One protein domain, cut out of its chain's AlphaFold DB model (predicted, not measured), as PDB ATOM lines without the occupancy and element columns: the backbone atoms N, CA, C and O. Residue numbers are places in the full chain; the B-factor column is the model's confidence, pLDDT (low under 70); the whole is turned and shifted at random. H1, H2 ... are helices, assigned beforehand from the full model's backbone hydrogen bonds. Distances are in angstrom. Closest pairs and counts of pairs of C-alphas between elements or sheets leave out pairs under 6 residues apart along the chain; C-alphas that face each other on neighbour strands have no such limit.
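This is residues 321 to 356 and 403 to 434 of the 512 residues of an uncharacterized protein of Scenedesmus sp. NREL 46B-D3 (UniProt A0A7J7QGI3). Two long, nearly straight helices, H1 and H2, run side by side in opposite ways and make a slim rod, with one end of the longer helix H1 sticking out past H2 at residues 349 to 356. Beyond the other end of H2 a short tail without a named element, residues 428 to 434, closes the printed part. The printed part has 68 residues, with H1 and then H2 along the chain and no named strand, and its class is all helix. It is only just loose, close to extended, with a radius of gyration of the C-alphas of 16.2 A and spans of 54 by 21 by 12 A.

H1 holds residues 321 to 356 and is 51.6 A long from first to last C-alpha, beginning at C-alpha 321 at (-34.415, -37.220, 7.084) and ending at C-alpha 356 at (-57.331, -30.238, -38.622). H2 holds residues 403 to 427 and is 35.9 A long, ending at C-alpha 427 at (-42.837, -52.949, 3.352).

H1 and H2 are close but not clearly touching, with 2 pairs of C-alphas within 8 A. Their closest C-alphas, those of Leu 333 and Gln 418, are 7.4 A apart. Their lines stand at a shallow tilt of 1 degrees, and they run opposite ways, with their centres 13.2 A apart. Residues 349 to 356 of H1 stand free. In H1 and H2 every O i to N i+4 pair is within hydrogen-bond range.

The two C-alphas farthest apart are those of Arg 356 and Pro 434, at 55.0 A. Without residues 349 to 356 the body spans 43 by 18 by 13 A. The link from H1 to H2 runs across the cut: residues 357 to 402 are not printed, and C-alphas 356 and 403 are 18.2 A apart. The mean pLDDT of the printed part is 74.3, and residues 424 to 425 and 427 to 434 are under 70.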
ATOM      1  N   LEU A 321     -34.890 -37.023   8.450       74.44
ATOM      2  CA  LEU A 321     -34.415 -37.220   7.084       74.44
ATOM      3  C   LEU A 321     -35.270 -38.254   6.333       74.44
ATOM      4  O   LEU A 321     -35.709 -37.984   5.216       74.44
ATOM      5  N   LEU A 322     -35.577 -39.400   6.950       70.25
ATOM      6  CA  LEU A 322     -36.462 -40.415   6.358       70.25
ATOM      7  C   LEU A 322     -37.867 -39.869   6.072       70.25
ATOM      8  O   LEU A 322     -38.424 -40.138   5.006       70.25
ATOM      9  N   MET A 323     -38.415 -39.042   6.969       73.56
ATOM     10  CA  MET A 323     -39.703 -38.386   6.744       73.56
ATOM     11  C   MET A 323     -39.659 -37.470   5.515       73.56
ATOM     12  O   MET A 323     -40.516 -37.587   4.638       73.56
ATOM     13  N   VAL A 324     -38.630 -36.628   5.392       78.88
ATOM     14  CA  VAL A 324     -38.460 -35.722   4.244       78.88
ATOM     15  C   VAL A 324     -38.331 -36.502   2.933       78.88
ATOM     16  O   VAL A 324     -39.000 -36.166   1.955       78.88
ATOM     17  N   TRP A 325     -37.541 -37.580   2.907       77.69
ATOM     18  CA  TRP A 325     -37.404 -38.430   1.720       77.69
ATOM     19  C   TRP A 325     -38.708 -39.141   1.350       77.69
ATOM     20  O   TRP A 325     -39.029 -39.236   0.164       77.69
ATOM     21  N   SER A 326     -39.494 -39.582   2.334       73.00
ATOM     22  CA  SER A 326     -40.795 -40.212   2.082       73.00
ATOM     23  C   SER A 326     -41.808 -39.233   1.478       73.00
ATOM     24  O   SER A 326     -42.456 -39.551   0.480       73.00
ATOM     25  N   VAL A 327     -41.883 -38.004   2.000       77.25
ATOM     26  CA  VAL A 327     -42.756 -36.948   1.470       77.25
ATOM     27  C   VAL A 327     -42.307 -36.541   0.068       77.25
ATOM     28  O   VAL A 327     -43.138 -36.424  -0.834       77.25
ATOM     29  N   ALA A 328     -40.999 -36.395  -0.155       71.56
ATOM     30  CA  ALA A 328     -40.445 -36.102  -1.472       71.56
ATOM     31  C   ALA A 328     -40.763 -37.212  -2.487       71.56
ATOM     32  O   ALA A 328     -41.188 -36.914  -3.602       71.56
ATOM     33  N   ALA A 329     -40.634 -38.487  -2.108       71.06
ATOM     34  CA  ALA A 329     -40.965 -39.615  -2.977       71.06
ATOM     35  C   ALA A 329     -42.457 -39.640  -3.349       71.06
ATOM     36  O   ALA A 329     -42.794 -39.789  -4.525       71.06
ATOM     37  N   VAL A 330     -43.353 -39.423  -2.381       75.81
ATOM     38  CA  VAL A 330     -44.805 -39.346  -2.623       75.81
ATOM     39  C   VAL A 330     -45.152 -38.161  -3.525       75.81
ATOM     40  O   VAL A 330     -45.956 -38.307  -4.448       75.81
ATOM     41  N   LEU A 331     -44.524 -37.001  -3.314       75.38
ATOM     42  CA  LEU A 331     -44.709 -35.826  -4.168       75.38
ATOM     43  C   LEU A 331     -44.205 -36.070  -5.589       75.38
ATOM     44  O   LEU A 331     -44.909 -35.729  -6.533       75.38
ATOM     45  N   VAL A 332     -43.043 -36.699  -5.768       75.69
ATOM     46  CA  VAL A 332     -42.506 -37.037  -7.097       75.69
ATOM     47  C   VAL A 332     -43.399 -38.056  -7.808       75.69
ATOM     48  O   VAL A 332     -43.655 -37.910  -9.002       75.69
ATOM     49  N   LEU A 333     -43.940 -39.047  -7.093       74.81
ATOM     50  CA  LEU A 333     -44.874 -40.029  -7.656       74.81
ATOM     51  C   LEU A 333     -46.211 -39.383  -8.067       74.81
ATOM     52  O   LEU A 333     -46.694 -39.609  -9.182       74.81
ATOM     53  N   ASN A 334     -46.786 -38.522  -7.224       77.56
ATOM     54  CA  ASN A 334     -48.031 -37.814  -7.541       77.56
ATOM     55  C   ASN A 334     -47.840 -36.751  -8.632       77.56
ATOM     56  O   ASN A 334     -48.614 -36.695  -9.585       77.56
ATOM     57  N   ALA A 335     -46.793 -35.932  -8.552       75.12
ATOM     58  CA  ALA A 335     -46.497 -34.935  -9.574       75.12
ATOM     59  C   ALA A 335     -46.135 -35.598 -10.910       75.12
ATOM     60  O   ALA A 335     -46.580 -35.143 -11.961       75.12
ATOM     61  N   GLY A 336     -45.396 -36.710 -10.880       80.12
ATOM     62  CA  GLY A 336     -45.017 -37.468 -12.069       80.12
ATOM     63  C   GLY A 336     -46.217 -38.054 -12.813       80.12
ATOM     64  O   GLY A 336     -46.276 -37.969 -14.040       80.12
ATOM     65  N   THR A 337     -47.211 -38.590 -12.099       74.25
ATOM     66  CA  THR A 337     -48.446 -39.097 -12.729       74.25
ATOM     67  C   THR A 337     -49.296 -37.981 -13.321       74.25
ATOM     68  O   THR A 337     -49.756 -38.106 -14.458       74.25
ATOM     69  N   LEU A 338     -49.459 -36.866 -12.606       76.44
ATOM     70  CA  LEU A 338     -50.180 -35.699 -13.117       76.44
ATOM     71  C   LEU A 338     -49.489 -35.106 -14.351       76.44
ATOM     72  O   LEU A 338     -50.156 -34.822 -15.347       76.44
ATOM     73  N   LEU A 339     -48.158 -34.997 -14.326       75.31
ATOM     74  CA  LEU A 339     -47.362 -34.530 -15.458       75.31
ATOM     75  C   LEU A 339     -47.478 -35.479 -16.658       75.31
ATOM     76  O   LEU A 339     -47.656 -35.020 -17.784       75.31
ATOM     77  N   ALA A 340     -47.443 -36.794 -16.435       72.56
ATOM     78  CA  ALA A 340     -47.605 -37.783 -17.500       72.56
ATOM     79  C   ALA A 340     -48.989 -37.695 -18.163       72.56
ATOM     80  O   ALA A 340     -49.093 -37.708 -19.392       72.56
ATOM     81  N   VAL A 341     -50.055 -37.544 -17.370       79.12
ATOM     82  CA  VAL A 341     -51.417 -37.335 -17.887       79.12
ATOM     83  C   VAL A 341     -51.509 -36.016 -18.655       79.12
ATOM     84  O   VAL A 341     -52.130 -35.963 -19.717       79.12
ATOM     85  N   TRP A 342     -50.870 -34.959 -18.160       82.44
ATOM     86  CA  TRP A 342     -50.844 -33.659 -18.823       82.44
ATOM     87  C   TRP A 342     -50.111 -33.705 -20.173       82.44
ATOM     88  O   TRP A 342     -50.657 -33.258 -21.182       82.44
ATOM     89  N   LEU A 343     -48.936 -34.337 -20.235       76.50
ATOM     90  CA  LEU A 343     -48.197 -34.558 -21.483       76.50
ATOM     91  C   LEU A 343     -48.997 -35.413 -22.474       76.50
ATOM     92  O   LEU A 343     -49.005 -35.133 -23.676       76.50
ATOM     93  N   LEU A 344     -49.735 -36.418 -21.992       79.19
ATOM     94  CA  LEU A 344     -50.623 -37.198 -22.852       79.19
ATOM     95  C   LEU A 344     -51.743 -36.324 -23.437       79.19
ATOM     96  O   LEU A 344     -52.008 -36.387 -24.636       79.19
ATOM     97  N   ARG A 345     -52.370 -35.459 -22.633       82.94
ATOM     98  CA  ARG A 345     -53.396 -34.524 -23.126       82.94
ATOM     99  C   ARG A 345     -52.833 -33.561 -24.169       82.94
ATOM    100  O   ARG A 345     -53.473 -33.352 -25.197       82.94
ATOM    101  N   LEU A 346     -51.627 -33.033 -23.955       79.62
ATOM    102  CA  LEU A 346     -50.967 -32.152 -24.919       79.62
ATOM    103  C   LEU A 346     -50.630 -32.853 -26.234       79.62
ATOM    104  O   LEU A 346     -50.856 -32.286 -27.300       79.62
ATOM    105  N   THR A 347     -50.115 -34.081 -26.184       81.62
ATOM    106  CA  THR A 347     -49.786 -34.837 -27.404       81.62
ATOM    107  C   THR A 347     -51.037 -35.181 -28.211       81.62
ATOM    108  O   THR A 347     -51.022 -35.053 -29.437       81.62
ATOM    109  N   VAL A 348     -52.142 -35.535 -27.546       81.69
ATOM    110  CA  VAL A 348     -53.440 -35.745 -28.204       81.69
ATOM    111  C   VAL A 348     -53.956 -34.441 -28.818       81.69
ATOM    112  O   VAL A 348     -54.329 -34.436 -29.990       81.69
ATOM    113  N   ALA A 349     -53.913 -33.325 -28.085       81.75
ATOM    114  CA  ALA A 349     -54.332 -32.021 -28.600       81.75
ATOM    115  C   ALA A 349     -53.497 -31.582 -29.819       81.75
ATOM    116  O   ALA A 349     -54.052 -31.140 -30.826       81.75
ATOM    117  N   ALA A 350     -52.175 -31.768 -29.772       80.19
ATOM    118  CA  ALA A 350     -51.278 -31.473 -30.887       80.19
ATOM    119  C   ALA A 350     -51.582 -32.344 -32.119       80.19
ATOM    120  O   ALA A 350     -51.668 -31.824 -33.232       80.19
ATOM    121  N   ALA A 351     -51.821 -33.646 -31.928       81.06
ATOM    122  CA  ALA A 351     -52.177 -34.560 -33.013       81.06
ATOM    123  C   ALA A 351     -53.525 -34.199 -33.665       81.06
ATOM    124  O   ALA A 351     -53.656 -34.242 -34.890       81.06
ATOM    125  N   VAL A 352     -54.519 -33.796 -32.865       84.69
ATOM    126  CA  VAL A 352     -55.819 -33.325 -33.369       84.69
ATOM    127  C   VAL A 352     -55.655 -32.032 -34.171       84.69
ATOM    128  O   VAL A 352     -56.187 -31.939 -35.278       84.69
ATOM    129  N   ARG A 353     -54.873 -31.062 -33.676       86.88
ATOM    130  CA  ARG A 353     -54.585 -29.813 -34.405       86.88
ATOM    131  C   ARG A 353     -53.878 -30.080 -35.731       86.88
ATOM    132  O   ARG A 353     -54.301 -29.550 -36.752       86.88
ATOM    133  N   GLN A 354     -52.872 -30.956 -35.749       87.75
ATOM    134  CA  GLN A 354     -52.164 -31.316 -36.980       87.75
ATOM    135  C   GLN A 354     -53.108 -31.921 -38.030       87.75
ATOM    136  O   GLN A 354     -53.037 -31.551 -39.202       87.75
ATOM    137  N   ARG A 355     -54.041 -32.792 -37.618       82.94
ATOM    138  CA  ARG A 355     -55.052 -33.349 -38.530       82.94
ATOM    139  C   ARG A 355     -56.038 -32.300 -39.036       82.94
ATOM    140  O   ARG A 355     -56.355 -32.315 -40.221       82.94
ATOM    141  N   ARG A 356     -56.482 -31.364 -38.188       86.44
ATOM    142  CA  ARG A 356     -57.331 -30.238 -38.622       86.44
ATOM    143  C   ARG A 356     -56.610 -29.354 -39.648       86.44
ATOM    144  O   ARG A 356     -57.224 -28.962 -40.636       86.44
ATOM    145  N   ARG A 403     -54.956 -46.624 -30.759       75.94
ATOM    146  CA  ARG A 403     -53.776 -45.997 -30.148       75.94
ATOM    147  C   ARG A 403     -54.061 -45.442 -28.751       75.94
ATOM    148  O   ARG A 403     -53.195 -45.557 -27.886       75.94
ATOM    149  N   ALA A 404     -55.259 -44.903 -28.519       71.56
ATOM    150  CA  ALA A 404     -55.721 -44.455 -27.205       71.56
ATOM    151  C   ALA A 404     -55.889 -45.623 -26.216       71.56
ATOM    152  O   ALA A 404     -55.547 -45.498 -25.039       71.56
ATOM    153  N   GLY A 405     -56.357 -46.781 -26.692       79.69
ATOM    154  CA  GLY A 405     -56.426 -48.009 -25.897       79.69
ATOM    155  C   GLY A 405     -55.044 -48.465 -25.427       79.69
ATOM    156  O   GLY A 405     -54.849 -48.746 -24.244       79.69
ATOM    157  N   PHE A 406     -54.057 -48.444 -26.325       76.62
ATOM    158  CA  PHE A 406     -52.684 -48.831 -26.001       76.62
ATOM    159  C   PHE A 406     -52.003 -47.870 -25.009       76.62
ATOM    160  O   PHE A 406     -51.320 -48.310 -24.082       76.62
ATOM    161  N   THR A 407     -52.207 -46.553 -25.137       73.75
ATOM    162  CA  THR A 407     -51.696 -45.586 -24.148       73.75
ATOM    163  C   THR A 407     -52.392 -45.713 -22.800       73.75
ATOM    164  O   THR A 407     -51.719 -45.619 -21.774       73.75
ATOM    165  N   ARG A 408     -53.701 -46.000 -22.772       78.44
ATOM    166  CA  ARG A 408     -54.424 -46.288 -21.525       78.44
ATOM    167  C   ARG A 408     -53.851 -47.516 -20.818       78.44
ATOM    168  O   ARG A 408     -53.605 -47.451 -19.618       78.44
ATOM    169  N   GLN A 409     -53.584 -48.599 -21.547       79.06
ATOM    170  CA  GLN A 409     -52.964 -49.803 -20.981       79.06
ATOM    171  C   GLN A 409     -51.559 -49.528 -20.433       79.06
ATOM    172  O   GLN A 409     -51.233 -49.985 -19.342       79.06
ATOM    173  N   ARG A 410     -50.742 -48.730 -21.132       78.56
ATOM    174  CA  ARG A 410     -49.408 -48.341 -20.647       78.56
ATOM    175  C   ARG A 410     -49.448 -47.472 -19.394       78.56
ATOM    176  O   ARG A 410     -48.630 -47.683 -18.506       78.56
ATOM    177  N   LEU A 411     -50.390 -46.533 -19.306       75.56
ATOM    178  CA  LEU A 411     -50.583 -45.726 -18.098       75.56
ATOM    179  C   LEU A 411     -51.060 -46.575 -16.920       75.56
ATOM    180  O   LEU A 411     -50.564 -46.405 -15.813       75.56
ATOM    181  N   LEU A 412     -51.975 -47.519 -17.152       78.19
ATOM    182  CA  LEU A 412     -52.396 -48.460 -16.114       78.19
ATOM    183  C   LEU A 412     -51.229 -49.341 -15.663       78.19
ATOM    184  O   LEU A 412     -51.020 -49.492 -14.465       78.19
ATOM    185  N   ALA A 413     -50.418 -49.848 -16.593       73.56
ATOM    186  CA  ALA A 413     -49.222 -50.615 -16.260       73.56
ATOM    187  C   ALA A 413     -48.209 -49.782 -15.456       73.56
ATOM    188  O   ALA A 413     -47.690 -50.269 -14.455       73.56
ATOM    189  N   SER A 414     -47.958 -48.519 -15.828       77.94
ATOM    190  CA  SER A 414     -47.059 -47.658 -15.048       77.94
ATOM    191  C   SER A 414     -47.622 -47.356 -13.663       77.94
ATOM    192  O   SER A 414     -46.861 -47.276 -12.704       77.94
ATOM    193  N   TRP A 415     -48.942 -47.209 -13.546       80.75
ATOM    194  CA  TRP A 415     -49.613 -46.987 -12.271       80.75
ATOM    195  C   TRP A 415     -49.524 -48.213 -11.360       80.75
ATOM    196  O   TRP A 415     -49.224 -48.070 -10.180       80.75
ATOM    197  N   VAL A 416     -49.686 -49.422 -11.911       78.12
ATOM    198  CA  VAL A 416     -49.466 -50.681 -11.182       78.12
ATOM    199  C   VAL A 416     -48.014 -50.791 -10.721       78.12
ATOM    200  O   VAL A 416     -47.777 -51.093  -9.558       78.12
ATOM    201  N   VAL A 417     -47.035 -50.483 -11.580       74.62
ATOM    202  CA  VAL A 417     -45.613 -50.489 -11.187       74.62
ATOM    203  C   VAL A 417     -45.345 -49.477 -10.072       74.62
ATOM    204  O   VAL A 417     -44.658 -49.807  -9.114       74.62
ATOM    205  N   GLN A 418     -45.907 -48.269 -10.146       73.38
ATOM    206  CA  GLN A 418     -45.766 -47.272  -9.082       73.38
ATOM    207  C   GLN A 418     -46.429 -47.706  -7.776       73.38
ATOM    208  O   GLN A 418     -45.842 -47.498  -6.720       73.38
ATOM    209  N   ALA A 419     -47.611 -48.323  -7.838       74.81
ATOM    210  CA  ALA A 419     -48.280 -48.874  -6.666       74.81
ATOM    211  C   ALA A 419     -47.431 -49.978  -6.022       74.81
ATOM    212  O   ALA A 419     -47.205 -49.929  -4.823       74.81
ATOM    213  N   VAL A 420     -46.877 -50.899  -6.818       74.00
ATOM    214  CA  VAL A 420     -45.980 -51.962  -6.333       74.00
ATOM    215  C   VAL A 420     -44.692 -51.386  -5.740       74.00
ATOM    216  O   VAL A 420     -44.248 -51.840  -4.694       74.00
ATOM    217  N   VAL A 421     -44.087 -50.372  -6.367       73.62
ATOM    218  CA  VAL A 421     -42.891 -49.709  -5.821       73.62
ATOM    219  C   VAL A 421     -43.208 -49.015  -4.499       73.62
ATOM    220  O   VAL A 421     -42.419 -49.114  -3.564       73.62
ATOM    221  N   LEU A 422     -44.358 -48.343  -4.399       73.50
ATOM    222  CA  LEU A 422     -44.804 -47.715  -3.158       73.50
ATOM    223  C   LEU A 422     -45.033 -48.765  -2.064       73.50
ATOM    224  O   LEU A 422     -44.583 -48.573  -0.942       73.50
ATOM    225  N   ASP A 423     -45.650 -49.890  -2.410       71.31
ATOM    226  CA  ASP A 423     -45.918 -51.006  -1.504       71.31
ATOM    227  C   ASP A 423     -44.610 -51.649  -1.003       71.31
ATOM    228  O   ASP A 423     -44.422 -51.829   0.196       71.31
ATOM    229  N   VAL A 424     -43.625 -51.864  -1.886       69.56
ATOM    230  CA  VAL A 424     -42.274 -52.329  -1.512       69.56
ATOM    231  C   VAL A 424     -41.554 -51.312  -0.617       69.56
ATOM    232  O   VAL A 424     -40.901 -51.698   0.354       69.56
ATOM    233  N   LEU A 425     -41.683 -50.011  -0.896       67.62
ATOM    234  CA  LEU A 425     -41.114 -48.952  -0.055       67.62
ATOM    235  C   LEU A 425     -41.773 -48.915   1.332       67.62
ATOM    236  O   LEU A 425     -41.064 -48.790   2.331       67.62
ATOM    237  N   CYS A 426     -43.088 -49.111   1.416       73.31
ATOM    238  CA  CYS A 426     -43.807 -49.259   2.680       73.31
ATOM    239  C   CYS A 426     -43.377 -50.533   3.431       73.31
ATOM    240  O   CYS A 426     -43.046 -50.462   4.614       73.31
ATOM    241  N   CYS A 427     -43.274 -51.682   2.753       67.50
ATOM    242  CA  CYS A 427     -42.837 -52.949   3.352       67.50
ATOM    243  C   CYS A 427     -41.380 -52.945   3.820       67.50
ATOM    244  O   CYS A 427     -41.042 -53.649   4.768       67.50
ATOM    245  N   SER A 428     -40.511 -52.169   3.172       68.69
ATOM    246  CA  SER A 428     -39.100 -52.050   3.561       68.69
ATOM    247  C   SER A 428     -38.876 -51.217   4.830       68.69
ATOM    248  O   SER A 428     -37.736 -51.069   5.264       68.69
ATOM    249  N   GLY A 429     -39.936 -50.672   5.441       63.16
ATOM    250  CA  GLY A 429     -39.830 -49.842   6.643       63.16
ATOM    251  C   GLY A 429     -39.276 -48.438   6.377       63.16
ATOM    252  O   GLY A 429     -39.100 -47.667   7.315       63.16
ATOM    253  N   ALA A 430     -39.026 -48.083   5.111       53.38
ATOM    254  CA  ALA A 430     -38.532 -46.764   4.718       53.38
ATOM    255  C   ALA A 430     -39.596 -45.661   4.876       53.38
ATOM    256  O   ALA A 430     -39.257 -44.482   4.958       53.38
ATOM    257  N   VAL A 431     -40.879 -46.041   4.933       49.12
ATOM    258  CA  VAL A 431     -42.028 -45.136   5.077       49.12
ATOM    259  C   VAL A 431     -42.985 -45.703   6.126       49.12
ATOM    260  O   VAL A 431     -44.035 -46.241   5.794       49.12
ATOM    261  N   VAL A 432     -42.621 -45.642   7.405       48.75
ATOM    262  CA  VAL A 432     -43.552 -45.986   8.492       48.75
ATOM    263  C   VAL A 432     -43.658 -44.805   9.442       48.75
ATOM    264  O   VAL A 432     -42.771 -44.552  10.252       48.75
ATOM    265  N   THR A 433     -44.779 -44.093   9.355       41.47
ATOM    266  CA  THR A 433     -45.361 -43.436  10.527       41.47
ATOM    267  C   THR A 433     -46.346 -44.426  11.154       41.47
ATOM    268  O   THR A 433     -47.313 -44.820  10.497       41.47
ATOM    269  N   PRO A 434     -46.114 -44.879  12.396       41.41
ATOM    270  CA  PRO A 434     -47.021 -45.792  13.074       41.41
ATOM    271  C   PRO A 434     -48.261 -44.994  13.496       41.41
ATOM    272  O   PRO A 434     -48.222 -44.261  14.478       41.41
TER     273      PRO A 434